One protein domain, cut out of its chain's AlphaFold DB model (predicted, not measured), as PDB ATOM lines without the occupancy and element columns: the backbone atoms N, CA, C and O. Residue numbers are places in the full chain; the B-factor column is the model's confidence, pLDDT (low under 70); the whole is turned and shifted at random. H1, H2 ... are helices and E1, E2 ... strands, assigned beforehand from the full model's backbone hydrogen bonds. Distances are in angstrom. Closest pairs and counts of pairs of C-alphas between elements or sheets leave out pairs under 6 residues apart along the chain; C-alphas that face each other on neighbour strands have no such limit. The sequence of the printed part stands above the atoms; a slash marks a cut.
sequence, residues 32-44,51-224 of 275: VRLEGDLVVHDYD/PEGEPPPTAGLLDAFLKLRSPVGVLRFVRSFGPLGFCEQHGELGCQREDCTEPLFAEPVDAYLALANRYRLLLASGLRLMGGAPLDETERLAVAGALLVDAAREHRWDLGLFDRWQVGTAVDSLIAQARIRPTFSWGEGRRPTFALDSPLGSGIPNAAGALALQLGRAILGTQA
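What this domain is: This is residues 32 to 44 and 51 to 224 of the 275 residues of an uncharacterized protein of Dehalococcoidia bacterium (UniProt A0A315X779). Three helices, H3, H6 and H7, make an up-and-down bundle in the middle; a small sheet, E1 E2 E3, lies at the end where H3 begins, with H2 packed on it, and the strand hairpin E4 and E5 continues beyond the end of H6. H4 and H5 lie toward the other end, and H1 packs on H3 and H7. The printed part has 187 residues, with seven named helices and five named strands in the order E1 E2 H1 H2 E3 H3 H4 H5 H6 E4 E5 H7; both sheets are antiparallel and the class is mostly helix. It is compact, with a radius of gyration of the C-alphas of 18.2 A and spans of 57 by 43 by 32 A.

Where its parts are: E1, residues 32 to 35, begins with C-alpha 32 at (-89.305, 80.545, -4.835), and E2 is residues 38 to 42. H1 is residues 61 to 66, H2 is 71 to 81, 15.2 A long, and E3 is 106 to 108. H3, residues 109 to 130, runs 31.7 A from C-alpha 109 at (-94.299, 91.971, -2.319). H4 is residues 137 to 144, H5 is 146 to 154, and H6, 159 to 177, is 26.3 A long. E4 is residues 181 to 185 and E5 is 193 to 197. H7, residues 207 to 219, is 18.3 A long and ends with C-alpha 219 at (-80.970, 100.089, 18.346).

How they stand to each other: H3 is the hub, touching five helices. It touches H7 at a shallow tilt of 20 degrees, the same way, closest at the C-alphas of Gly 126 and Ile 219, 5.2 A. H6 and H7 touch, opposite ways at a shallow tilt of 21 degrees; their closest C-alphas, of Ile 175 and Ala 212, are 5.5 A apart. H1 touches H3, about perpendicular at 85 degrees, closest at the C-alphas of Leu 66 and Ala 116, 5.5 A. H4 touches H6, closest at the C-alphas of Ala 144 and Gln 166, 6.0 A; H5 is close to H4 but not clearly touching. H2 is on the sheet E1 E2 E3, over E1 and E2, at a height over the sheet of 8.8 A. N 33 and O 40 of the hairpin E1 and E2 are 2.9 A apart, N 39 and O 107 of E2 and E3 2.9 A, and N 183 and O 195 of the hairpin E4 and E5 2.8 A, within hydrogen-bond range. In all seven helices every O i to N i+4 pair is within that range.

The domain as a whole: The C-alphas farthest apart, of Glu 154 and Gly 189, are 61.8 A apart. Residues 45 to 50 are not printed, and C-alphas 44 and 51 are 11.1 A apart across the cut. The link from H2 to E3, residues 82 to 105, is long. The mean pLDDT of the printed part is 83.2; 37 residues are under 70, among them residues 51 to 58 and 183 to 206.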
ATOM      1  N   VAL A  32     -88.822  79.178  -5.079       89.81
ATOM      2  CA  VAL A  32     -89.305  80.545  -4.835       89.81
ATOM      3  C   VAL A  32     -89.370  81.285  -6.161       89.81
ATOM      4  O   VAL A  32     -88.361  81.356  -6.885       89.81
ATOM      5  N   ARG A  33     -90.530  81.858  -6.476       94.31
ATOM      6  CA  ARG A  33     -90.792  82.599  -7.717       94.31
ATOM      7  C   ARG A  33     -91.635  83.846  -7.459       94.31
ATOM      8  O   ARG A  33     -92.231  83.988  -6.401       94.31
ATOM      9  N   LEU A  34     -91.620  84.762  -8.423       96.06
ATOM     10  CA  LEU A  34     -92.544  85.895  -8.452       96.06
ATOM     11  C   LEU A  34     -93.718  85.544  -9.361       96.06
ATOM     12  O   LEU A  34     -93.501  85.074 -10.480       96.06
ATOM     13  N   GLU A  35     -94.926  85.808  -8.887       94.44
ATOM     14  CA  GLU A  35     -96.175  85.677  -9.635       94.44
ATOM     15  C   GLU A  35     -96.974  86.963  -9.461       94.44
ATOM     16  O   GLU A  35     -97.586  87.191  -8.423       94.44
ATOM     17  N   GLY A  36     -96.911  87.843 -10.464       93.25
ATOM     18  CA  GLY A  36     -97.451  89.197 -10.329       93.25
ATOM     19  C   GLY A  36     -96.799  89.929  -9.153       93.25
ATOM     20  O   GLY A  36     -95.574  90.076  -9.118       93.25
ATOM     21  N   ASP A  37     -97.627  90.335  -8.192       94.81
ATOM     22  CA  ASP A  37     -97.224  91.068  -6.987       94.81
ATOM     23  C   ASP A  37     -97.002  90.161  -5.764       94.81
ATOM     24  O   ASP A  37     -96.841  90.647  -4.643       94.81
ATOM     25  N   LEU A  38     -96.945  88.841  -5.971       94.50
ATOM     26  CA  LEU A  38     -96.717  87.850  -4.923       94.50
ATOM     27  C   LEU A  38     -95.339  87.198  -5.064       94.50
ATOM     28  O   LEU A  38     -94.860  86.917  -6.170       94.50
ATOM     29  N   VAL A  39     -94.705  86.908  -3.929       93.62
ATOM     30  CA  VAL A  39     -93.619  85.931  -3.849       93.62
ATOM     31  C   VAL A  39     -94.206  84.601  -3.399       93.62
ATOM     32  O   VAL A  39     -94.681  84.468  -2.277       93.62
ATOM     33  N   VAL A  40     -94.179  83.620  -4.296       91.56
ATOM     34  CA  VAL A  40     -94.740  82.289  -4.061       91.56
ATOM     35  C   VAL A  40     -93.608  81.324  -3.755       91.56
ATOM     36  O   VAL A  40     -92.597  81.286  -4.472       91.56
ATOM     37  N   HIS A  41     -93.766  80.559  -2.682       86.38
ATOM     38  CA  HIS A  41     -92.774  79.619  -2.193       86.38
ATOM     39  C   HIS A  41     -93.386  78.253  -1.892       86.38
ATOM     40  O   HIS A  41     -94.441  78.140  -1.286       86.38
ATOM     41  N   ASP A  42     -92.678  77.207  -2.298       82.44
ATOM     42  CA  ASP A  42     -93.126  75.824  -2.183       82.44
ATOM     43  C   ASP A  42     -92.085  75.001  -1.421       82.44
ATOM     44  O   ASP A  42     -90.872  75.181  -1.598       82.44
ATOM     45  N   TYR A  43     -92.573  74.106  -0.573       72.56
ATOM     46  CA  TYR A  43     -91.783  73.172   0.212       72.56
ATOM     47  C   TYR A  43     -92.130  71.768  -0.280       72.56
ATOM     48  O   TYR A  43     -93.292  71.369  -0.270       72.56
ATOM     49  N   ASP A  44     -91.128  71.012  -0.721       65.81
ATOM     50  CA  ASP A  44     -91.349  69.648  -1.197       65.81
ATOM     51  C   ASP A  44     -91.618  68.719   0.001       65.81
ATOM     52  O   ASP A  44     -90.697  68.278   0.685       65.81
ATOM     53  N   PRO A  51     -84.643  66.266   7.479       46.28
ATOM     54  CA  PRO A  51     -84.193  67.570   7.005       46.28
ATOM     55  C   PRO A  51     -82.696  67.503   6.673       46.28
ATOM     56  O   PRO A  51     -81.841  67.858   7.484       46.28
ATOM     57  N   GLU A  52     -82.362  67.033   5.476       39.59
ATOM     58  CA  GLU A  52     -81.032  67.165   4.897       39.59
ATOM     59  C   GLU A  52     -80.895  68.580   4.322       39.59
ATOM     60  O   GLU A  52     -81.140  68.849   3.150       39.59
ATOM     61  N   GLY A  53     -80.547  69.534   5.184       48.03
ATOM     62  CA  GLY A  53     -80.269  70.907   4.774       48.03
ATOM     63  C   GLY A  53     -79.846  71.781   5.943       48.03
ATOM     64  O   GLY A  53     -80.422  71.711   7.029       48.03
ATOM     65  N   GLU A  54     -78.833  72.621   5.733       52.31
ATOM     66  CA  GLU A  54     -78.511  73.658   6.709       52.31
ATOM     67  C   GLU A  54     -79.630  74.709   6.731       52.31
ATOM     68  O   GLU A  54     -80.130  75.107   5.673       52.31
ATOM     69  N   PRO A  55     -80.039  75.186   7.918       57.31
ATOM     70  CA  PRO A  55     -81.005  76.267   8.000       57.31
ATOM     71  C   PRO A  55     -80.470  77.543   7.345       57.31
ATOM     72  O   PRO A  55     -79.259  77.782   7.375       57.31
ATOM     73  N   PRO A  56     -81.354  78.399   6.797       60.41
ATOM     74  CA  PRO A  56     -80.934  79.662   6.210       60.41
ATOM     75  C   PRO A  56     -80.140  80.503   7.224       60.41
ATOM     76  O   PRO A  56     -80.485  80.549   8.412       60.41
ATOM     77  N   PRO A  57     -79.065  81.176   6.780       65.50
ATOM     78  CA  PRO A  57     -78.215  81.954   7.665       65.50
ATOM     79  C   PRO A  57     -78.955  83.184   8.199       65.50
ATOM     80  O   PRO A  57     -79.682  83.855   7.477       65.50
ATOM     81  N   THR A  58     -78.700  83.547   9.454       66.50
ATOM     82  CA  THR A  58     -79.238  84.774  10.077       66.50
ATOM     83  C   THR A  58     -78.289  85.961   9.958       66.50
ATOM     84  O   THR A  58     -78.694  87.114  10.136       66.50
ATOM     85  N   ALA A  59     -77.019  85.698   9.646       70.31
ATOM     86  CA  ALA A  59     -76.004  86.721   9.464       70.31
ATOM     87  C   ALA A  59     -76.352  87.626   8.270       70.31
ATOM     88  O   ALA A  59     -76.625  87.154   7.169       70.31
ATOM     89  N   GLY A  60     -76.338  88.944   8.488       78.75
ATOM     90  CA  GLY A  60     -76.659  89.934   7.453       78.75
ATOM     91  C   GLY A  60     -78.143  90.019   7.069       78.75
ATOM     92  O   GLY A  60     -78.472  90.791   6.167       78.75
ATOM     93  N   LEU A  61     -79.035  89.290   7.753       87.12
ATOM     94  CA  LEU A  61     -80.484  89.284   7.516       87.12
ATOM     95  C   LEU A  61     -81.077  90.700   7.559       87.12
ATOM     96  O   LEU A  61     -81.690  91.145   6.586       87.12
ATOM     97  N   LEU A  62     -80.845  91.440   8.650       90.81
ATOM     98  CA  LEU A  62     -81.329  92.815   8.786       90.81
ATOM     99  C   LEU A  62     -80.750  93.736   7.703       90.81
ATOM    100  O   LEU A  62     -81.491  94.485   7.072       90.81
ATOM    101  N   ASP A  63     -79.445  93.669   7.430       89.56
ATOM    102  CA  ASP A  63     -78.802  94.506   6.406       89.56
ATOM    103  C   ASP A  63     -79.345  94.220   4.991       89.56
ATOM    104  O   ASP A  63     -79.566  95.150   4.211       89.56
ATOM    105  N   ALA A  64     -79.619  92.955   4.663       91.31
ATOM    106  CA  ALA A  64     -80.263  92.569   3.412       91.31
ATOM    107  C   ALA A  64     -81.709  93.085   3.334       91.31
ATOM    108  O   ALA A  64     -82.104  93.660   2.317       91.31
ATOM    109  N   PHE A  65     -82.472  92.950   4.419       94.81
ATOM    110  CA  PHE A  65     -83.861  93.400   4.493       94.81
ATOM    111  C   PHE A  65     -83.994  94.923   4.340       94.81
ATOM    112  O   PHE A  65     -84.795  95.426   3.550       94.81
ATOM    113  N   LEU A  66     -83.121  95.691   4.999       94.88
ATOM    114  CA  LEU A  66     -83.087  97.154   4.893       94.88
ATOM    115  C   LEU A  66     -82.794  97.645   3.463       94.88
ATOM    116  O   LEU A  66     -83.086  98.801   3.138       94.88
ATOM    117  N   LYS A  67     -82.254  96.796   2.581       94.19
ATOM    118  CA  LYS A  67     -81.955  97.115   1.174       94.19
ATOM    119  C   LYS A  67     -83.089  96.790   0.203       94.19
ATOM    120  O   LYS A  67     -82.967  97.126  -0.973       94.19
ATOM    121  N   LEU A  68     -84.191  96.195   0.659       96.56
ATOM    122  CA  LEU A  68     -85.331  95.883  -0.203       96.56
ATOM    123  C   LEU A  68     -85.945  97.154  -0.801       96.56
ATOM    124  O   LEU A  68     -86.295  98.086  -0.073       96.56
ATOM    125  N   ARG A  69     -86.019  97.208  -2.135       95.38
ATOM    126  CA  ARG A  69     -86.562  98.339  -2.919       95.38
ATOM    127  C   ARG A  69     -87.381  97.906  -4.137       95.38
ATOM    128  O   ARG A  69     -87.873  98.764  -4.857       95.38
ATOM    129  N   SER A  70     -87.467  96.610  -4.418       96.94
ATOM    130  CA  SER A  70     -88.119  96.099  -5.624       96.94
ATOM    131  C   SER A  70     -88.587  94.651  -5.446       96.94
ATOM    132  O   SER A  70     -88.012  93.943  -4.609       96.94
ATOM    133  N   PRO A  71     -89.534  94.179  -6.279       97.81
ATOM    134  CA  PRO A  71     -89.977  92.782  -6.289       97.81
ATOM    135  C   PRO A  71     -88.826  91.783  -6.459       97.81
ATOM    136  O   PRO A  71     -88.716  90.802  -5.729       97.81
ATOM    137  N   VAL A  72     -87.881  92.075  -7.358       96.75
ATOM    138  CA  VAL A  72     -86.689  91.233  -7.571       96.75
ATOM    139  C   VAL A  72     -85.802  91.174  -6.320       96.75
ATOM    140  O   VAL A  72     -85.193  90.143  -6.032       96.75
ATOM    141  N   GLY A  73     -85.722  92.274  -5.565       95.94
ATOM    142  CA  GLY A  73     -85.035  92.301  -4.276       95.94
ATOM    143  C   GLY A  73     -85.704  91.388  -3.251       95.94
ATOM    144  O   GLY A  73     -84.998  90.638  -2.580       95.94
ATOM    145  N   VAL A  74     -87.040  91.415  -3.181       96.50
ATOM    146  CA  VAL A  74     -87.840  90.547  -2.298       96.50
ATOM    147  C   VAL A  74     -87.626  89.080  -2.656       96.50
ATOM    148  O   VAL A  74     -87.248  88.300  -1.790       96.50
ATOM    149  N   LEU A  75     -87.723  88.718  -3.939       94.62
ATOM    150  CA  LEU A  75     -87.449  87.354  -4.402       94.62
ATOM    151  C   LEU A  75     -86.067  86.856  -3.960       94.62
ATOM    152  O   LEU A  75     -85.923  85.734  -3.474       94.62
ATOM    153  N   ARG A  76     -85.028  87.684  -4.133       93.00
ATOM    154  CA  ARG A  76     -83.666  87.327  -3.713       93.00
ATOM    155  C   ARG A  76     -83.582  87.154  -2.198       93.00
ATOM    156  O   ARG A  76     -82.926  86.227  -1.745       93.00
ATOM    157  N   PHE A  77     -84.234  88.032  -1.441       92.12
ATOM    158  CA  PHE A  77     -84.275  87.944   0.013       92.12
ATOM    159  C   PHE A  77     -84.929  86.642   0.479       92.12
ATOM    160  O   PHE A  77     -84.294  85.903   1.223       92.12
ATOM    161  N   VAL A  78     -86.117  86.305  -0.030       89.69
ATOM    162  CA  VAL A  78     -86.833  85.073   0.343       89.69
ATOM    163  C   VAL A  78     -86.025  83.823  -0.005       89.69
ATOM    164  O   VAL A  78     -85.964  82.889   0.784       89.69
ATOM    165  N   ARG A  79     -85.310  83.816  -1.137       86.31
ATOM    166  CA  ARG A  79     -84.402  82.709  -1.489       86.31
ATOM    167  C   ARG A  79     -83.223  82.545  -0.531       86.31
ATOM    168  O   ARG A  79     -82.738  81.435  -0.364       86.31
ATOM    169  N   SER A  80     -82.716  83.640   0.031       84.19
ATOM    170  CA  SER A  80     -81.537  83.613   0.905       84.19
ATOM    171  C   SER A  80     -81.884  83.386   2.373       84.19
ATOM    172  O   SER A  80     -81.109  82.757   3.085       84.19
ATOM    173  N   PHE A  81     -83.019  83.919   2.822       82.88
ATOM    174  CA  PHE A  81     -83.366  84.017   4.240       82.88
ATOM    175  C   PHE A  81     -84.685  83.334   4.602       82.88
ATOM    176  O   PHE A  81     -84.968  83.143   5.781       82.88
ATOM    177  N   GLY A  82     -85.465  82.940   3.599       84.06
ATOM    178  CA  GLY A  82     -86.786  82.366   3.770       84.06
ATOM    179  C   GLY A  82     -87.922  83.396   3.761       84.06
ATOM    180  O   GLY A  82     -87.688  84.612   3.797       84.06
ATOM    181  N   PRO A  83     -89.163  82.894   3.663       86.81
ATOM    182  CA  PRO A  83     -90.389  83.678   3.795       86.81
ATOM    183  C   PRO A  83     -90.523  84.347   5.172       86.81
ATOM    184  O   PRO A  83     -89.892  83.919   6.139       86.81
ATOM    185  N   LEU A  84     -91.323  85.416   5.263       85.56
ATOM    186  CA  LEU A  84     -91.618  86.098   6.534       85.56
ATOM    187  C   LEU A  84     -92.953  85.657   7.143       85.56
ATOM    188  O   LEU A  84     -93.183  85.922   8.324       85.56
ATOM    189  N   GLY A  85     -93.799  84.967   6.376       82.69
ATOM    190  CA  GLY A  85     -95.114  84.517   6.820       82.69
ATOM    191  C   GLY A  85     -96.157  85.633   6.829       82.69
ATOM    192  O   GLY A  85     -96.986  85.691   7.745       82.69
ATOM    193  N   PHE A  86     -96.106  86.546   5.855       86.56
ATOM    194  CA  PHE A  86     -97.233  87.427   5.578       86.56
ATOM    195  C   PHE A  86     -98.443  86.624   5.102       86.56
ATOM    196  O   PHE A  86     -98.335  85.710   4.291       86.56
ATOM    197  N   CYS A  87     -99.620  87.002   5.585       85.19
ATOM    198  CA  CYS A  87    -100.870  86.550   4.994       85.19
ATOM    199  C   CYS A  87    -101.084  87.230   3.638       85.19
ATOM    200  O   CYS A  87    -100.998  88.455   3.559       85.19
ATOM    201  N   GLU A  88    -101.419  86.457   2.607       85.44
ATOM    202  CA  GLU A  88    -101.732  86.975   1.272       85.44
ATOM    203  C   GLU A  88    -102.866  88.013   1.304       85.44
ATOM    204  O   GLU A  88    -102.718  89.120   0.797       85.44
ATOM    205  N   GLN A  89    -103.975  87.683   1.970       85.12
ATOM    206  CA  GLN A  89    -105.189  88.502   1.994       85.12
ATOM    207  C   GLN A  89    -105.039  89.801   2.801       85.12
ATOM    208  O   GLN A  89    -105.655  90.814   2.475       85.12
ATOM    209  N   HIS A  90    -104.251  89.770   3.879       85.00
ATOM    210  CA  HIS A  90    -104.194  90.861   4.857       85.00
ATOM    211  C   HIS A  90    -102.858  91.613   4.866       85.00
ATOM    212  O   HIS A  90    -102.783  92.706   5.419       85.00
ATOM    213  N   GLY A  91    -101.787  91.046   4.300       84.31
ATOM    214  CA  GLY A  91    -100.440  91.630   4.344       84.31
ATOM    215  C   GLY A  91     -99.838  91.711   5.753       84.31
ATOM    216  O   GLY A  91     -98.867  92.432   5.980       84.31
ATOM    217  N   GLU A  92    -100.414  90.989   6.715       83.81
ATOM    218  CA  GLU A  92    -100.009  90.998   8.120       83.81
ATOM    219  C   GLU A  92     -99.138  89.784   8.453       83.81
ATOM    220  O   GLU A  92     -99.435  88.657   8.042       83.81
ATOM    221  N   LEU A  93     -98.080  90.009   9.237       82.88
ATOM    222  CA  LEU A  93     -97.261  88.932   9.794       82.88
ATOM    223  C   LEU A  93     -98.093  88.099  10.766       82.88
ATOM    224  O   LEU A  93     -98.694  88.643  11.695       82.88
ATOM    225  N   GLY A  94     -98.095  86.778  10.576       72.31
ATOM    226  CA  GLY A  94     -98.767  85.870  11.501       72.31
ATOM    227  C   GLY A  94    -100.259  86.175  11.655       72.31
ATOM    228  O   GLY A  94    -100.777  86.128  12.772       72.31
ATOM    229  N   CYS A  95    -100.951  86.521  10.569       77.12
ATOM    230  CA  CYS A  95    -102.385  86.810  10.598       77.12
ATOM    231  C   CYS A  95    -103.175  85.740  11.383       77.12
ATOM    232  O   CYS A  95    -102.887  84.545  11.312       77.12
ATOM    233  N   GLN A  96    -104.135  86.191  12.192       74.06
ATOM    234  CA  GLN A  96    -105.008  85.348  13.025       74.06
ATOM    235  C   GLN A  96    -106.488  85.641  12.793       74.06
ATOM    236  O   GLN A  96    -107.333  85.257  13.598       74.06
ATOM    237  N   ARG A  97    -106.794  86.389  11.735       79.44
ATOM    238  CA  ARG A  97    -108.160  86.805  11.482       79.44
ATOM    239  C   ARG A  97    -108.999  85.593  11.092       79.44
ATOM    240  O   ARG A  97    -108.543  84.730  10.345       79.44
ATOM    241  N   GLU A  98    -110.214  85.539  11.622       78.81
ATOM    242  CA  GLU A  98    -111.142  84.421  11.420       78.81
ATOM    243  C   GLU A  98    -111.586  84.285   9.953       78.81
ATOM    244  O   GLU A  98    -111.965  83.202   9.521       78.81
ATOM    245  N   ASP A  99    -111.499  85.374   9.183       83.81
ATOM    246  CA  ASP A  99    -111.828  85.467   7.758       83.81
ATOM    247  C   ASP A  99    -110.650  85.131   6.822       83.81
ATOM    248  O   ASP A  99    -110.765  85.312   5.611       83.81
ATOM    249  N   CYS A 100    -109.521  84.651   7.356       77.12
ATOM    250  CA  CYS A 100    -108.343  84.288   6.570       77.12
ATOM    251  C   CYS A 100    -108.473  82.874   5.984       77.12
ATOM    252  O   CYS A 100    -108.375  81.886   6.715       77.12
ATOM    253  N   THR A 101    -108.633  82.767   4.662       72.06
ATOM    254  CA  THR A 101    -108.799  81.474   3.965       72.06
ATOM    255  C   THR A 101    -107.627  81.072   3.069       72.06
ATOM    256  O   THR A 101    -107.591  79.931   2.610       72.06
ATOM    257  N   GLU A 102    -106.679  81.977   2.812       64.81
ATOM    258  CA  GLU A 102    -105.619  81.768   1.816       64.81
ATOM    259  C   GLU A 102    -104.411  80.967   2.345       64.81
ATOM    260  O   GLU A 102    -104.056  81.070   3.528       64.81
ATOM    261  N   PRO A 103    -103.749  80.168   1.484       61.00
ATOM    262  CA  PRO A 103    -102.573  79.396   1.861       61.00
ATOM    263  C   PRO A 103    -101.366  80.300   2.159       61.00
ATOM    264  O   PRO A 103    -101.057  81.236   1.431       61.00
ATOM    265  N   LEU A 104    -100.600  79.953   3.198       67.25
ATOM    266  CA  LEU A 104     -99.402  80.678   3.669       67.25
ATOM    267  C   LEU A 104     -98.179  80.580   2.729       67.25
ATOM    268  O   LEU A 104     -97.048  80.770   3.170       67.25
ATOM    269  N   PHE A 105     -98.382  80.216   1.464       81.00
ATOM    270  CA  PHE A 105     -97.321  79.942   0.487       81.00
ATOM    271  C   PHE A 105     -97.128  81.062  -0.537       81.00
ATOM    272  O   PHE A 105     -96.281  80.950  -1.424       81.00
ATOM    273  N   ALA A 106     -97.897  82.139  -0.413       88.25
ATOM    274  CA  ALA A 106     -97.769  83.340  -1.212       88.25
ATOM    275  C   ALA A 106     -97.762  84.563  -0.294       88.25
ATOM    276  O   ALA A 106     -98.638  84.729   0.553       88.25
ATOM    277  N   GLU A 107     -96.761  85.423  -0.462       90.56
ATOM    278  CA  GLU A 107     -96.627  86.632   0.342       90.56
ATOM    279  C   GLU A 107     -96.649  87.893  -0.534       90.56
ATOM    280  O   GLU A 107     -96.000  87.916  -1.589       90.56
ATOM    281  N   PRO A 108     -97.326  88.974  -0.108       94.56
ATOM    282  CA  PRO A 108     -97.400  90.205  -0.887       94.56
ATOM    283  C   PRO A 108     -96.053  90.928  -0.934       94.56
ATOM    284  O   PRO A 108     -95.443  91.230   0.097       94.56
ATOM    285  N   VAL A 109     -95.569  91.251  -2.134       96.56
ATOM    286  CA  VAL A 109     -94.299  91.971  -2.319       96.56
ATOM    287  C   VAL A 109     -94.340  93.357  -1.674       96.56
ATOM    288  O   VAL A 109     -93.340  93.820  -1.115       96.56
ATOM    289  N   ASP A 110     -95.476  94.040  -1.745       96.81
ATOM    290  CA  ASP A 110     -95.676  95.354  -1.145       96.81
ATOM    291  C   ASP A 110     -95.594  95.311   0.390       96.81
ATOM    292  O   ASP A 110     -94.970  96.202   0.973       96.81
ATOM    293  N   ALA A 111     -96.083  94.247   1.037       94.56
ATOM    294  CA  ALA A 111     -95.948  94.028   2.478       94.56
ATOM    295  C   ALA A 111     -94.470  93.959   2.908       94.56
ATOM    296  O   ALA A 111     -94.062  94.635   3.859       94.56
ATOM    297  N   TYR A 112     -93.619  93.256   2.148       95.81
ATOM    298  CA  TYR A 112     -92.166  93.262   2.372       95.81
ATOM    299  C   TYR A 112     -91.564  94.663   2.263       95.81
ATOM    300  O   TYR A 112     -90.754  95.069   3.101       95.81
ATOM    301  N   LEU A 113     -91.916  95.406   1.211       97.38
ATOM    302  CA  LEU A 113     -91.356  96.734   0.962       97.38
ATOM    303  C   LEU A 113     -91.811  97.746   2.020       97.38
ATOM    304  O   LEU A 113     -90.990  98.534   2.505       97.38
ATOM    305  N   ALA A 114     -93.083  97.693   2.415       95.81
ATOM    306  CA  ALA A 114     -93.654  98.502   3.483       95.81
ATOM    307  C   ALA A 114     -92.981  98.194   4.826       95.81
ATOM    308  O   ALA A 114     -92.519  99.112   5.514       95.81
ATOM    309  N   LEU A 115     -92.816  96.912   5.166       95.31
ATOM    310  CA  LEU A 115     -92.135  96.510   6.392       95.31
ATOM    311  C   LEU A 115     -90.658  96.927   6.377       95.31
ATOM    312  O   LEU A 115     -90.164  97.482   7.358       95.31
ATOM    313  N   ALA A 116     -89.954  96.773   5.254       97.00
ATOM    314  CA  ALA A 116     -88.574  97.234   5.119       97.00
ATOM    315  C   ALA A 116     -88.446  98.760   5.269       97.00
ATOM    316  O   ALA A 116     -87.463  99.243   5.839       97.00
ATOM    317  N   ASN A 117     -89.421  99.535   4.777       96.06
ATOM    318  CA  ASN A 117     -89.484 100.982   5.003       96.06
ATOM    319  C   ASN A 117     -89.641 101.293   6.498       96.06
ATOM    320  O   ASN A 117     -88.883 102.106   7.032       96.06
ATOM    321  N   ARG A 118     -90.559 100.599   7.184       95.50
ATOM    322  CA  ARG A 118     -90.786 100.749   8.628       95.50
ATOM    323  C   ARG A 118     -89.536 100.414   9.446       95.50
ATOM    324  O   ARG A 118     -89.162 101.184  10.324       95.50
ATOM    325  N   TYR A 119     -88.839  99.328   9.120       96.19
ATOM    326  CA  TYR A 119     -87.582  98.949   9.780       96.19
ATOM    327  C   TYR A 119     -86.490 100.012   9.611       96.19
ATOM    328  O   TYR A 119     -85.767 100.313  10.561       96.19
ATOM    329  N   ARG A 120     -86.374 100.612   8.418       96.31
ATOM    330  CA  ARG A 120     -85.413 101.698   8.169       96.31
ATOM    331  C   ARG A 120     -85.704 102.926   9.014       96.31
ATOM    332  O   ARG A 120     -84.769 103.468   9.598       96.31
ATOM    333  N   LEU A 121     -86.972 103.325   9.084       96.00
ATOM    334  CA  LEU A 121     -87.417 104.435   9.917       96.00
ATOM    335  C   LEU A 121     -87.081 104.176  11.391       96.00
ATOM    336  O   LEU A 121     -86.375 104.971  11.998       96.00
ATOM    337  N   LEU A 122     -87.511 103.037  11.944       96.38
ATOM    338  CA  LEU A 122     -87.290 102.710  13.356       96.38
ATOM    339  C   LEU A 122     -85.805 102.638  13.717       96.38
ATOM    340  O   LEU A 122     -85.397 103.167  14.749       96.38
ATOM    341  N   LEU A 123     -84.983 102.030  12.859       95.56
ATOM    342  CA  LEU A 123     -83.546 101.953  13.097       95.56
ATOM    343  C   LEU A 123     -82.879 103.331  13.023       95.56
ATOM    344  O   LEU A 123     -82.045 103.647  13.870       95.56
ATOM    345  N   ALA A 124     -83.238 104.166  12.042       94.75
ATOM    346  CA  ALA A 124     -82.706 105.523  11.943       94.75
ATOM    347  C   ALA A 124     -83.081 106.363  13.177       94.75
ATOM    348  O   ALA A 124     -82.195 106.957  13.796       94.75
ATOM    349  N   SER A 125     -84.353 106.328  13.586       95.62
ATOM    350  CA  SER A 125     -84.856 107.018  14.778       95.62
ATOM    351  C   SER A 125     -84.179 106.524  16.058       95.62
ATOM    352  O   SER A 125     -83.704 107.327  16.860       95.62
ATOM    353  N   GLY A 126     -84.053 105.206  16.233       94.75
ATOM    354  CA  GLY A 126     -83.387 104.616  17.393       94.75
ATOM    355  C   GLY A 126     -81.911 105.011  17.491       94.75
ATOM    356  O   GLY A 126     -81.462 105.458  18.547       94.75
ATOM    357  N   LEU A 127     -81.162 104.937  16.385       91.12
ATOM    358  CA  LEU A 127     -79.754 105.357  16.349       91.12
ATOM    359  C   LEU A 127     -79.588 106.854  16.648       91.12
ATOM    360  O   LEU A 127     -78.630 107.249  17.314       91.12
ATOM    361  N   ARG A 128     -80.521 107.688  16.183       92.06
ATOM    362  CA  ARG A 128     -80.530 109.133  16.432       92.06
ATOM    363  C   ARG A 128     -80.752 109.455  17.913       92.06
ATOM    364  O   ARG A 128     -79.953 110.185  18.502       92.06
ATOM    365  N   LEU A 129     -81.762 108.837  18.527       93.88
ATOM    366  CA  LEU A 129     -82.065 108.981  19.955       93.88
ATOM    367  C   LEU A 129     -80.931 108.450  20.844       93.88
ATOM    368  O   LEU A 129     -80.607 109.055  21.870       93.88
ATOM    369  N   MET A 130     -80.284 107.352  20.446       90.00
ATOM    370  CA  MET A 130     -79.081 106.840  21.113       90.00
ATOM    371  C   MET A 130     -77.906 107.815  21.034       90.00
ATOM    372  O   MET A 130     -77.149 107.945  21.992       90.00
ATOM    373  N   GLY A 131     -77.781 108.547  19.926       87.00
ATOM    374  CA  GLY A 131     -76.817 109.638  19.771       87.00
ATOM    375  C   GLY A 131     -77.169 110.920  20.536       87.00
ATOM    376  O   GLY A 131     -76.427 111.892  20.434       87.00
ATOM    377  N   GLY A 132     -78.286 110.948  21.273       90.00
ATOM    378  CA  GLY A 132     -78.746 112.115  22.032       90.00
ATOM    379  C   GLY A 132     -79.452 113.183  21.193       90.00
ATOM    380  O   GLY A 132     -79.744 114.258  21.709       90.00
ATOM    381  N   ALA A 133     -79.739 112.910  19.916       90.75
ATOM    382  CA  ALA A 133     -80.466 113.833  19.055       90.75
ATOM    383  C   ALA A 133     -81.980 113.542  19.101       90.75
ATOM    384  O   ALA A 133     -82.372 112.380  18.965       90.75
ATOM    385  N   PRO A 134     -82.841 114.564  19.264       92.81
ATOM    386  CA  PRO A 134     -84.292 114.385  19.245       92.81
ATOM    387  C   PRO A 134     -84.785 114.095  17.826       92.81
ATOM    388  O   PRO A 134     -84.137 114.515  16.855       92.81
ATOM    389  N   LEU A 135     -85.935 113.430  17.700       95.19
ATOM    390  CA  LEU A 135     -86.600 113.283  16.406       95.19
ATOM    391  C   LEU A 135     -87.165 114.631  15.950       95.19
ATOM    392  O   LEU A 135     -87.621 115.439  16.771       95.19
ATOM    393  N   ASP A 136     -87.145 114.879  14.646       94.19
ATOM    394  CA  ASP A 136     -87.927 115.976  14.085       94.19
ATOM    395  C   ASP A 136     -89.426 115.629  14.037       94.19
ATOM    396  O   ASP A 136     -89.862 114.531  14.388       94.19
ATOM    397  N   GLU A 137     -90.243 116.605  13.651       93.44
ATOM    398  CA  GLU A 137     -91.694 116.443  13.594       93.44
ATOM    399  C   GLU A 137     -92.138 115.360  12.604       93.44
ATOM    400  O   GLU A 137     -93.048 114.586  12.895       93.44
ATOM    401  N   THR A 138     -91.480 115.271  11.448       95.25
ATOM    402  CA  THR A 138     -91.838 114.303  10.403       95.25
ATOM    403  C   THR A 138     -91.488 112.890  10.855       95.25
ATOM    404  O   THR A 138     -92.299 111.976  10.721       95.25
ATOM    405  N   GLU A 139     -90.303 112.713  11.437       94.69
ATOM    406  CA  GLU A 139     -89.856 111.450  12.025       94.69
ATOM    407  C   GLU A 139     -90.793 111.006  13.153       94.69
ATOM    408  O   GLU A 139     -91.213 109.847  13.193       94.69
ATOM    409  N   ARG A 140     -91.171 111.932  14.044       95.62
ATOM    410  CA  ARG A 140     -92.074 111.647  15.162       95.62
ATOM    411  C   ARG A 140     -93.452 111.214  14.676       95.62
ATOM    412  O   ARG A 140     -93.956 110.192  15.135       95.62
ATOM    413  N   LEU A 141     -94.034 111.932  13.715       96.00
ATOM    414  CA  LEU A 141     -95.309 111.555  13.103       96.00
ATOM    415  C   LEU A 141     -95.224 110.195  12.404       96.00
ATOM    416  O   LEU A 141     -96.158 109.403  12.503       96.00
ATOM    417  N   ALA A 142     -94.111 109.889  11.741       94.62
ATOM    418  CA  ALA A 142     -93.933 108.614  11.056       94.62
ATOM    419  C   ALA A 142     -93.779 107.424  12.025       94.62
ATOM    420  O   ALA A 142     -94.196 106.314  11.699       94.62
ATOM    421  N   VAL A 143     -93.182 107.633  13.205       94.94
ATOM    422  CA  VAL A 143     -93.018 106.589  14.233       94.94
ATOM    423  C   VAL A 143     -94.287 106.418  15.072       94.94
ATOM    424  O   VAL A 143     -94.690 105.288  15.339       94.94
ATOM    425  N   ALA A 144     -94.901 107.522  15.503       94.38
ATOM    426  CA  ALA A 144     -95.977 107.529  16.493       94.38
ATOM    427  C   ALA A 144     -97.387 107.686  15.900       94.38
ATOM    428  O   ALA A 144     -98.359 107.285  16.534       94.38
ATOM    429  N   GLY A 145     -97.516 108.270  14.709       94.50
ATOM    430  CA  GLY A 145     -98.796 108.712  14.158       94.50
ATOM    431  C   GLY A 145     -99.302 110.015  14.791       94.50
ATOM    432  O   GLY A 145     -98.993 110.335  15.937       94.50
ATOM    433  N   ALA A 146    -100.109 110.771  14.039       94.75
ATOM    434  CA  ALA A 146    -100.580 112.103  14.439       94.75
ATOM    435  C   ALA A 146    -101.325 112.109  15.781       94.75
ATOM    436  O   ALA A 146    -101.023 112.927  16.643       94.75
ATOM    437  N   LEU A 147    -102.214 111.134  15.996       95.12
ATOM    438  CA  LEU A 147    -103.033 111.049  17.207       95.12
ATOM    439  C   LEU A 147    -102.189 111.018  18.491       95.12
ATOM    440  O   LEU A 147    -102.488 111.727  19.447       95.12
ATOM    441  N   LEU A 148    -101.123 110.211  18.516       94.81
ATOM    442  CA  LEU A 148    -100.264 110.096  19.698       94.81
ATOM    443  C   LEU A 148     -99.364 111.322  19.871       94.81
ATOM    444  O   LEU A 148     -99.070 111.701  21.001       94.81
ATOM    445  N   VAL A 149     -98.950 111.964  18.773       94.88
ATOM    446  CA  VAL A 149     -98.172 113.211  18.827       94.88
ATOM    447  C   VAL A 149     -99.008 114.363  19.377       94.88
ATOM    448  O   VAL A 149     -98.527 115.115  20.226       94.88
ATOM    449  N   ASP A 150    -100.258 114.487  18.943       95.50
ATOM    450  CA  ASP A 150    -101.163 115.530  19.426       95.50
ATOM    451  C   ASP A 150    -101.513 115.319  20.904       95.50
ATOM    452  O   ASP A 150    -101.406 116.260  21.693       95.50
ATOM    453  N   ALA A 151    -101.782 114.075  21.316       94.94
ATOM    454  CA  ALA A 151    -101.979 113.731  22.725       94.94
ATOM    455  C   ALA A 151    -100.744 114.062  23.584       94.94
ATOM    456  O   ALA A 151    -100.867 114.642  24.665       94.94
ATOM    457  N   ALA A 152     -99.536 113.757  23.093       94.25
ATOM    458  CA  ALA A 152     -98.297 114.081  23.797       94.25
ATOM    459  C   ALA A 152     -98.135 115.591  24.027       94.25
ATOM    460  O   ALA A 152     -97.657 116.015  25.081       94.25
ATOM    461  N   ARG A 153     -98.563 116.414  23.064       92.56
ATOM    462  CA  ARG A 153     -98.527 117.879  23.171       92.56
ATOM    463  C   ARG A 153     -99.562 118.412  24.144       92.56
ATOM    464  O   ARG A 153     -99.212 119.217  25.005       92.56
ATOM    465  N   GLU A 154    -100.807 117.962  24.018       96.44
ATOM    466  CA  GLU A 154    -101.912 118.378  24.883       96.44
ATOM    467  C   GLU A 154    -101.587 118.098  26.355       96.44
ATOM    468  O   GLU A 154    -101.729 118.967  27.219       96.44
ATOM    469  N   HIS A 155    -101.033 116.917  26.630       95.88
ATOM    470  CA  HIS A 155    -100.619 116.520  27.972       95.88
ATOM    471  C   HIS A 155     -99.223 117.016  28.379       95.88
ATOM    472  O   HIS A 155     -98.783 116.730  29.494       95.88
ATOM    473  N   ARG A 156     -98.541 117.790  27.522       95.56
ATOM    474  CA  ARG A 156     -97.204 118.363  27.759       95.56
ATOM    475  C   ARG A 156     -96.169 117.319  28.194       95.56
ATOM    476  O   ARG A 156     -95.406 117.544  29.135       95.56
ATOM    477  N   TRP A 157     -96.157 116.167  27.530       94.25
ATOM    478  CA  TRP A 157     -95.161 115.126  27.766       94.25
ATOM    479  C   TRP A 157     -93.759 115.588  27.354       94.25
ATOM    480  O   TRP A 157     -93.589 116.392  26.436       94.25
ATOM    481  N   ASP A 158     -92.739 115.039  28.016       94.75
ATOM    482  CA  ASP A 158     -91.357 115.168  27.559       94.75
ATOM    483  C   ASP A 158     -91.211 114.436  26.217       94.75
ATOM    484  O   ASP A 158     -91.293 113.206  26.155       94.75
ATOM    485  N   LEU A 159     -91.004 115.193  25.136       90.56
ATOM    486  CA  LEU A 159     -90.927 114.637  23.784       90.56
ATOM    487  C   LEU A 159     -89.721 113.709  23.591       90.56
ATOM    488  O   LEU A 159     -89.799 112.781  22.796       90.56
ATOM    489  N   GLY A 160     -88.624 113.907  24.326       91.00
ATOM    490  CA  GLY A 160     -87.460 113.026  24.254       91.00
ATOM    491  C   GLY A 160     -87.735 111.657  24.877       91.00
ATOM    492  O   GLY A 160     -87.330 110.632  24.323       91.00
ATOM    493  N   LEU A 161     -88.444 111.623  26.011       92.88
ATOM    494  CA  LEU A 161     -88.908 110.373  26.621       92.88
ATOM    495  C   LEU A 161     -90.011 109.714  25.789       92.88
ATOM    496  O   LEU A 161     -89.961 108.503  25.574       92.88
ATOM    497  N   PHE A 162     -90.957 110.501  25.274       95.12
ATOM    498  CA  PHE A 162     -92.014 110.024  24.387       95.12
ATOM    499  C   PHE A 162     -91.441 109.371  23.123       95.12
ATOM    500  O   PHE A 162     -91.805 108.241  22.813       95.12
ATOM    501  N   ASP A 163     -90.489 110.014  22.439       95.75
ATOM    502  CA  ASP A 163     -89.868 109.468  21.224       95.75
ATOM    503  C   ASP A 163     -89.193 108.109  21.499       95.75
ATOM    504  O   ASP A 163     -89.343 107.160  20.725       95.75
ATOM    505  N   ARG A 164     -88.482 107.981  22.632       95.19
ATOM    506  CA  ARG A 164     -87.857 106.712  23.057       95.19
ATOM    507  C   ARG A 164     -88.895 105.636  23.347       95.19
ATOM    508  O   ARG A 164     -88.718 104.499  22.912       95.19
ATOM    509  N   TRP A 165     -89.959 105.997  24.060       94.94
ATOM    510  CA  TRP A 165     -91.056 105.087  24.360       94.94
ATOM    511  C   TRP A 165     -91.735 104.601  23.076       94.94
ATOM    512  O   TRP A 165     -91.946 103.405  22.919       94.94
ATOM    513  N   GLN A 166     -91.969 105.487  22.107       96.25
ATOM    514  CA  GLN A 166     -92.609 105.135  20.839       96.25
ATOM    515  C   GLN A 166     -91.749 104.224  19.964       96.25
ATOM    516  O   GLN A 166     -92.265 103.257  19.401       96.25
ATOM    517  N   VAL A 167     -90.436 104.471  19.873       95.94
ATOM    518  CA  VAL A 167     -89.525 103.546  19.180       95.94
ATOM    519  C   VAL A 167     -89.513 102.178  19.871       95.94
ATOM    520  O   VAL A 167     -89.591 101.164  19.180       95.94
ATOM    521  N   GLY A 168     -89.470 102.141  21.209       94.62
ATOM    522  CA  GLY A 168     -89.550 100.901  21.990       94.62
ATOM    523  C   GLY A 168     -90.837 100.123  21.713       94.62
ATOM    524  O   GLY A 168     -90.781  99.003  21.217       94.62
ATOM    525  N   THR A 169     -91.991 100.763  21.903       95.06
ATOM    526  CA  THR A 169     -93.320 100.184  21.656       95.06
ATOM    527  C   THR A 169     -93.474  99.665  20.225       95.06
ATOM    528  O   THR A 169     -94.078  98.613  19.994       95.06
ATOM    529  N   ALA A 170     -92.916 100.371  19.238       94.69
ATOM    530  CA  ALA A 170     -92.955  99.939  17.847       94.69
ATOM    531  C   ALA A 170     -92.111  98.678  17.597       94.69
ATOM    532  O   ALA A 170     -92.544  97.810  16.837       94.69
ATOM    533  N   VAL A 171     -90.938  98.557  18.229       93.00
ATOM    534  CA  VAL A 171     -90.103  97.343  18.172       93.00
ATOM    535  C   VAL A 171     -90.779  96.186  18.910       93.00
ATOM    536  O   VAL A 171     -90.859  95.090  18.359       93.00
ATOM    537  N   ASP A 172     -91.344  96.430  20.091       91.44
ATOM    538  CA  ASP A 172     -92.078  95.421  20.864       91.44
ATOM    539  C   ASP A 172     -93.283  94.888  20.079       91.44
ATOM    540  O   ASP A 172     -93.520  93.681  20.030       91.44
ATOM    541  N   SER A 173     -93.997  95.769  19.373       90.12
ATOM    542  CA  SER A 173     -95.099  95.380  18.488       90.12
ATOM    543  C   SER A 173     -94.634  94.473  17.346       90.12
ATOM    544  O   SER A 173     -95.325  93.513  17.015       90.12
ATOM    545  N   LEU A 174     -93.459  94.732  16.758       89.62
ATOM    546  CA  LEU A 174     -92.881  93.864  15.725       89.62
ATOM    547  C   LEU A 174     -92.504  92.487  16.284       89.62
ATOM    548  O   LEU A 174     -92.768  91.476  15.636       89.62
ATOM    549  N   ILE A 175     -91.927  92.435  17.487       85.69
ATOM    550  CA  ILE A 175     -91.602  91.179  18.179       85.69
ATOM    551  C   ILE A 175     -92.881  90.380  18.468       85.69
ATOM    552  O   ILE A 175     -92.928  89.174  18.219       85.69
ATOM    553  N   ALA A 176     -93.930  91.054  18.948       84.56
ATOM    554  CA  ALA A 176     -95.220  90.439  19.239       84.56
ATOM    555  C   ALA A 176     -95.901  89.894  17.971       84.56
ATOM    556  O   ALA A 176     -96.380  88.760  17.977       84.56
ATOM    557  N   GLN A 177     -95.896  90.655  16.872       82.75
ATOM    558  CA  GLN A 177     -96.452  90.235  15.576       82.75
ATOM    559  C   GLN A 177     -95.682  89.065  14.960       82.75
ATOM    560  O   GLN A 177     -96.288  88.142  14.423       82.75
ATOM    561  N   ALA A 178     -94.354  89.053  15.096       79.81
ATOM    562  CA  ALA A 178     -93.523  87.932  14.663       79.81
ATOM    563  C   ALA A 178     -93.736  86.658  15.502       79.81
ATOM    564  O   ALA A 178     -93.231  85.592  15.143       79.81
ATOM    565  N   ARG A 179     -94.459  86.766  16.630       76.06
ATOM    566  CA  ARG A 179     -94.854  85.666  17.522       76.06
ATOM    567  C   ARG A 179     -93.728  84.681  17.799       76.06
ATOM    568  O   ARG A 179     -93.879  83.466  17.698       76.06
ATOM    569  N   ILE A 180     -92.585  85.241  18.151       74.00
ATOM    570  CA  ILE A 180     -91.378  84.492  18.453       74.00
ATOM    571  C   ILE A 180     -91.676  83.478  19.564       74.00
ATOM    572  O   ILE A 180     -92.052  83.868  20.669       74.00
ATOM    573  N   ARG A 181     -91.493  82.182  19.286       70.75
ATOM    574  CA  ARG A 181     -91.561  81.121  20.298       70.75
ATOM    575  C   ARG A 181     -90.169  80.549  20.534       70.75
ATOM    576  O   ARG A 181     -89.693  79.781  19.704       70.75
ATOM    577  N   PRO A 182     -89.495  80.896  21.638       70.31
ATOM    578  CA  PRO A 182     -88.263  80.222  22.010       70.31
ATOM    579  C   PRO A 182     -88.524  78.724  22.185       70.31
ATOM    580  O   PRO A 182     -89.393  78.332  22.965       70.31
ATOM    581  N   THR A 183     -87.785  77.890  21.465       64.75
ATOM    582  CA  THR A 183     -87.870  76.433  21.557       64.75
ATOM    583  C   THR A 183     -86.545  75.849  22.003       64.75
ATOM    584  O   THR A 183     -85.464  76.281  21.598       64.75
ATOM    585  N   PHE A 184     -86.652  74.849  22.871       65.12
ATOM    586  CA  PHE A 184     -85.537  74.057  23.358       65.12
ATOM    587  C   PHE A 184     -85.750  72.628  22.895       65.12
ATOM    588  O   PHE A 184     -86.827  72.068  23.096       65.12
ATOM    589  N   SER A 185     -84.724  72.030  22.308       64.50
ATOM    590  CA  SER A 185     -84.776  70.625  21.926       64.50
ATOM    591  C   SER A 185     -83.506  69.895  22.330       64.50
ATOM    592  O   SER A 185     -82.408  70.457  22.400       64.50
ATOM    593  N   TRP A 186     -83.702  68.615  22.623       64.62
ATOM    594  CA  TRP A 186     -82.675  67.673  23.029       64.62
ATOM    595  C   TRP A 186     -82.656  66.574  21.973       64.62
ATOM    596  O   TRP A 186     -83.657  65.891  21.776       64.62
ATOM    597  N   GLY A 187     -81.546  66.450  21.249       58.25
ATOM    598  CA  GLY A 187     -81.326  65.335  20.329       58.25
ATOM    599  C   GLY A 187     -80.499  64.253  21.008       58.25
ATOM    600  O   GLY A 187     -79.614  64.561  21.808       58.25
ATOM    601  N   GLU A 188     -80.749  62.990  20.676       48.53
ATOM    602  CA  GLU A 188     -79.950  61.876  21.187       48.53
ATOM    603  C   GLU A 188     -78.477  62.053  20.767       48.53
ATOM    604  O   GLU A 188     -78.167  62.254  19.591       48.53
ATOM    605  N   GLY A 189     -77.566  62.106  21.745       57.34
ATOM    606  CA  GLY A 189     -76.137  62.364  21.515       57.34
ATOM    607  C   GLY A 189     -75.774  63.779  21.028       57.34
ATOM    608  O   GLY A 189     -74.609  64.025  20.711       57.34
ATOM    609  N   ARG A 190     -76.723  64.727  20.965       60.41
ATOM    610  CA  ARG A 190     -76.484  66.112  20.513       60.41
ATOM    611  C   ARG A 190     -76.558  67.099  21.678       60.41
ATOM    612  O   ARG A 190     -77.284  66.896  22.648       60.41
ATOM    613  N   ARG A 191     -75.812  68.206  21.574       56.94
ATOM    614  CA  ARG A 191     -75.940  69.320  22.526       56.94
ATOM    615  C   ARG A 191     -77.351  69.920  22.439       56.94
ATOM    616  O   ARG A 191     -77.891  69.974  21.333       56.94
ATOM    617  N   PRO A 192     -77.917  70.404  23.558       61.94
ATOM    618  CA  PRO A 192     -79.208  71.081  23.551       61.94
ATOM    619  C   PRO A 192     -79.178  72.261  22.591       61.94
ATOM    620  O   PRO A 192     -78.207  73.024  22.567       61.94
ATOM    621  N   THR A 193     -80.238  72.411  21.808       58.06
ATOM    622  CA  THR A 193     -80.368  73.506  20.848       58.06
ATOM    623  C   THR A 193     -81.470  74.460  21.267       58.06
ATOM    624  O   THR A 193     -82.549  74.038  21.679       58.06
ATOM    625  N   PHE A 194     -81.173  75.751  21.144       60.16
ATOM    626  CA  PHE A 194     -82.121  76.846  21.281       60.16
ATOM    627  C   PHE A 194     -82.454  77.379  19.889       60.16
ATOM    628  O   PHE A 194     -81.545  77.618  19.091       60.16
ATOM    629  N   ALA A 195     -83.735  77.567  19.604       63.22
ATOM    630  CA  ALA A 195     -84.212  78.132  18.352       63.22
ATOM    631  C   ALA A 195     -85.393  79.075  18.600       63.22
ATOM    632  O   ALA A 195     -85.962  79.117  19.689       63.22
ATOM    633  N   LEU A 196     -85.749  79.848  17.576       65.38
ATOM    634  CA  LEU A 196     -86.986  80.619  17.560       65.38
ATOM    635  C   LEU A 196     -87.918  79.980  16.543       65.38
ATOM    636  O   LEU A 196     -87.613  79.955  15.352       65.38
ATOM    637  N   ASP A 197     -89.034  79.463  17.029       58.84
ATOM    638  CA  ASP A 197     -90.047  78.792  16.233       58.84
ATOM    639  C   ASP A 197     -91.223  79.726  15.914       58.84
ATOM    640  O   ASP A 197     -91.396  80.798  16.517       58.84
ATOM    641  N   SER A 198     -92.024  79.317  14.935       56.62
ATOM    642  CA  SER A 198     -93.259  79.971  14.515       56.62
ATOM    643  C   SER A 198     -94.471  79.340  15.218       56.62
ATOM    644  O   SER A 198     -94.557  78.122  15.376       56.62
ATOM    645  N   PRO A 199     -95.467  80.134  15.647       46.75
ATOM    646  CA  PRO A 199     -96.659  79.645  16.339       46.75
ATOM    647  C   PRO A 199     -97.636  78.892  15.438       46.75
ATOM    648  O   PRO A 199     -98.561  78.281  15.967       46.75
ATOM    649  N   LEU A 200     -97.449  78.943  14.114       51.91
ATOM    650  CA  LEU A 200     -98.308  78.274  13.137       51.91
ATOM    651  C   LEU A 200     -98.191  76.740  13.186       51.91
ATOM    652  O   LEU A 200     -98.841  76.059  12.409       51.91
ATOM    653  N   GLY A 201     -97.404  76.179  14.114       43.91
ATOM    654  CA  GLY A 201     -97.350  74.733  14.367       43.91
ATOM    655  C   GLY A 201     -96.721  73.927  13.229       43.91
ATOM    656  O   GLY A 201     -96.680  72.703  13.285       43.91
ATOM    657  N   SER A 202     -96.206  74.610  12.216       42.09
ATOM    658  CA  SER A 202     -95.709  74.027  10.985       42.09
ATOM    659  C   SER A 202     -94.505  74.829  10.521       42.09
ATOM    660  O   SER A 202     -94.625  75.702   9.673       42.09
ATOM    661  N   GLY A 203     -93.347  74.587  11.124       44.03
ATOM    662  CA  GLY A 203     -92.108  74.511  10.362       44.03
ATOM    663  C   GLY A 203     -91.753  75.587   9.338       44.03
ATOM    664  O   GLY A 203     -91.195  75.268   8.296       44.03
ATOM    665  N   ILE A 204     -92.058  76.853   9.593       50.19
ATOM    666  CA  ILE A 204     -91.650  77.949   8.713       50.19
ATOM    667  C   ILE A 204     -90.558  78.732   9.448       50.19
ATOM    668  O   ILE A 204     -90.766  79.093  10.613       50.19
ATOM    669  N   PRO A 205     -89.397  78.997   8.811       54.56
ATOM    670  CA  PRO A 205     -88.352  79.831   9.393       54.56
ATOM    671  C   PRO A 205     -88.939  81.147   9.924       54.56
ATOM    672  O   PRO A 205     -89.561  81.893   9.172       54.56
ATOM    673  N   ASN A 206     -88.724  81.481  11.203       67.81
ATOM    674  CA  ASN A 206     -89.204  82.751  11.759       67.81
ATOM    675  C   ASN A 206     -88.229  83.903  11.447       67.81
ATOM    676  O   ASN A 206     -87.681  84.556  12.343       67.81
ATOM    677  N   ALA A 207     -87.980  84.140  10.155       78.44
ATOM    678  CA  ALA A 207     -87.122  85.226   9.690       78.44
ATOM    679  C   ALA A 207     -87.659  86.599  10.138       78.44
ATOM    680  O   ALA A 207     -86.869  87.495  10.438       78.44
ATOM    681  N   ALA A 208     -88.979  86.747  10.298       84.00
ATOM    682  CA  ALA A 208     -89.600  87.944  10.866       84.00
ATOM    683  C   ALA A 208     -89.176  88.187  12.326       84.00
ATOM    684  O   ALA A 208     -88.831  89.306  12.705       84.00
ATOM    685  N   GLY A 209     -89.138  87.133  13.139       80.56
ATOM    686  CA  GLY A 209     -88.705  87.185  14.530       80.56
ATOM    687  C   GLY A 209     -87.224  87.500  14.671       80.56
ATOM    688  O   GLY A 209     -86.834  88.381  15.440       80.56
ATOM    689  N   ALA A 210     -86.395  86.829  13.869       81.19
ATOM    690  CA  ALA A 210     -84.970  87.123  13.787       81.19
ATOM    691  C   ALA A 210     -84.718  88.587  13.381       81.19
ATOM    692  O   ALA A 210     -83.890  89.259  13.996       81.19
ATOM    693  N   LEU A 211     -85.465  89.106  12.399       88.62
ATOM    694  CA  LEU A 211     -85.407  90.508  11.984       88.62
ATOM    695  C   LEU A 211     -85.753  91.464  13.127       88.62
ATOM    696  O   LEU A 211     -84.990  92.399  13.379       88.62
ATOM    697  N   ALA A 212     -86.864  91.235  13.830       89.25
ATOM    698  CA  ALA A 212     -87.312  92.107  14.915       89.25
ATOM    699  C   ALA A 212     -86.285  92.163  16.060       89.25
ATOM    700  O   ALA A 212     -85.956  93.242  16.561       89.25
ATOM    701  N   LEU A 213     -85.694  91.018  16.419       85.75
ATOM    702  CA  LEU A 213     -84.635  90.951  17.430       85.75
ATOM    703  C   LEU A 213     -83.334  91.612  16.964       85.75
ATOM    704  O   LEU A 213     -82.700  92.325  17.744       85.75
ATOM    705  N   GLN A 214     -82.929  91.417  15.705       86.81
ATOM    706  CA  GLN A 214     -81.762  92.104  15.145       86.81
ATOM    707  C   GLN A 214     -81.969  93.624  15.122       86.81
ATOM    708  O   GLN A 214     -81.039  94.366  15.436       86.81
ATOM    709  N   LEU A 215     -83.184  94.103  14.825       92.12
ATOM    710  CA  LEU A 215     -83.526  95.524  14.898       92.12
ATOM    711  C   LEU A 215     -83.355  96.061  16.325       92.12
ATOM    712  O   LEU A 215     -82.672  97.069  16.518       92.12
ATOM    713  N   GLY A 216     -83.913  95.371  17.323       89.56
ATOM    714  CA  GLY A 216     -83.749  95.738  18.733       89.56
ATOM    715  C   GLY A 216     -82.276  95.783  19.149       89.56
ATOM    716  O   GLY A 216     -81.811  96.780  19.700       89.56
ATOM    717  N   ARG A 217     -81.495  94.752  18.798       85.50
ATOM    718  CA  ARG A 217     -80.043  94.690  19.056       85.50
ATOM    719  C   ARG A 217     -79.277  95.844  18.412       85.50
ATOM    720  O   ARG A 217     -78.364  96.388  19.042       85.50
ATOM    721  N   ALA A 218     -79.636  96.212  17.183       87.75
ATOM    722  CA  ALA A 218     -79.032  97.325  16.465       87.75
ATOM    723  C   ALA A 218     -79.339  98.673  17.138       87.75
ATOM    724  O   ALA A 218     -78.435  99.493  17.289       87.75
ATOM    725  N   ILE A 219     -80.576  98.879  17.606       87.88
ATOM    726  CA  ILE A 219     -80.970 100.089  18.346       87.88
ATOM    727  C   ILE A 219     -80.270 100.154  19.707       87.88
ATOM    728  O   ILE A 219     -79.770 101.209  20.079       87.88
ATOM    729  N   LEU A 220     -80.136  99.030  20.413       81.94
ATOM    730  CA  LEU A 220     -79.390  98.946  21.677       81.94
ATOM    731  C   LEU A 220     -77.872  99.158  21.510       81.94
ATOM    732  O   LEU A 220     -77.140  99.169  22.498       81.94
ATOM    733  N   GLY A 221     -77.369  99.287  20.278       74.88
ATOM    734  CA  GLY A 221     -75.942  99.450  19.993       74.88
ATOM    735  C   GLY A 221     -75.118  98.169  20.167       74.88
ATOM    736  O   GLY A 221     -73.895  98.211  20.071       74.88
ATOM    737  N   THR A 222     -75.771  97.023  20.385       71.81
ATOM    738  CA  THR A 222     -75.111  95.708  20.520       71.81
ATOM    739  C   THR A 222     -74.703  95.102  19.174       71.81
ATOM    740  O   THR A 222     -73.958  94.126  19.131       71.81
ATOM    741  N   GLN A 223     -75.162  95.694  18.068       68.31
ATOM    742  CA  GLN A 223     -74.706  95.407  16.711       68.31
ATOM    743  C   GLN A 223     -74.303  96.715  16.025       68.31
ATOM    744  O   GLN A 223     -74.987  97.733  16.134       68.31
ATOM    745  N   ALA A 224     -73.170  96.708  15.323       74.25
ATOM    746  CA  ALA A 224     -72.605  97.916  14.741       74.25
ATOM    747  C   ALA A 224     -73.366  98.334  13.470       74.25
ATOM    748  O   ALA A 224     -73.051  97.898  12.363       74.25
TER     749      ALA A 224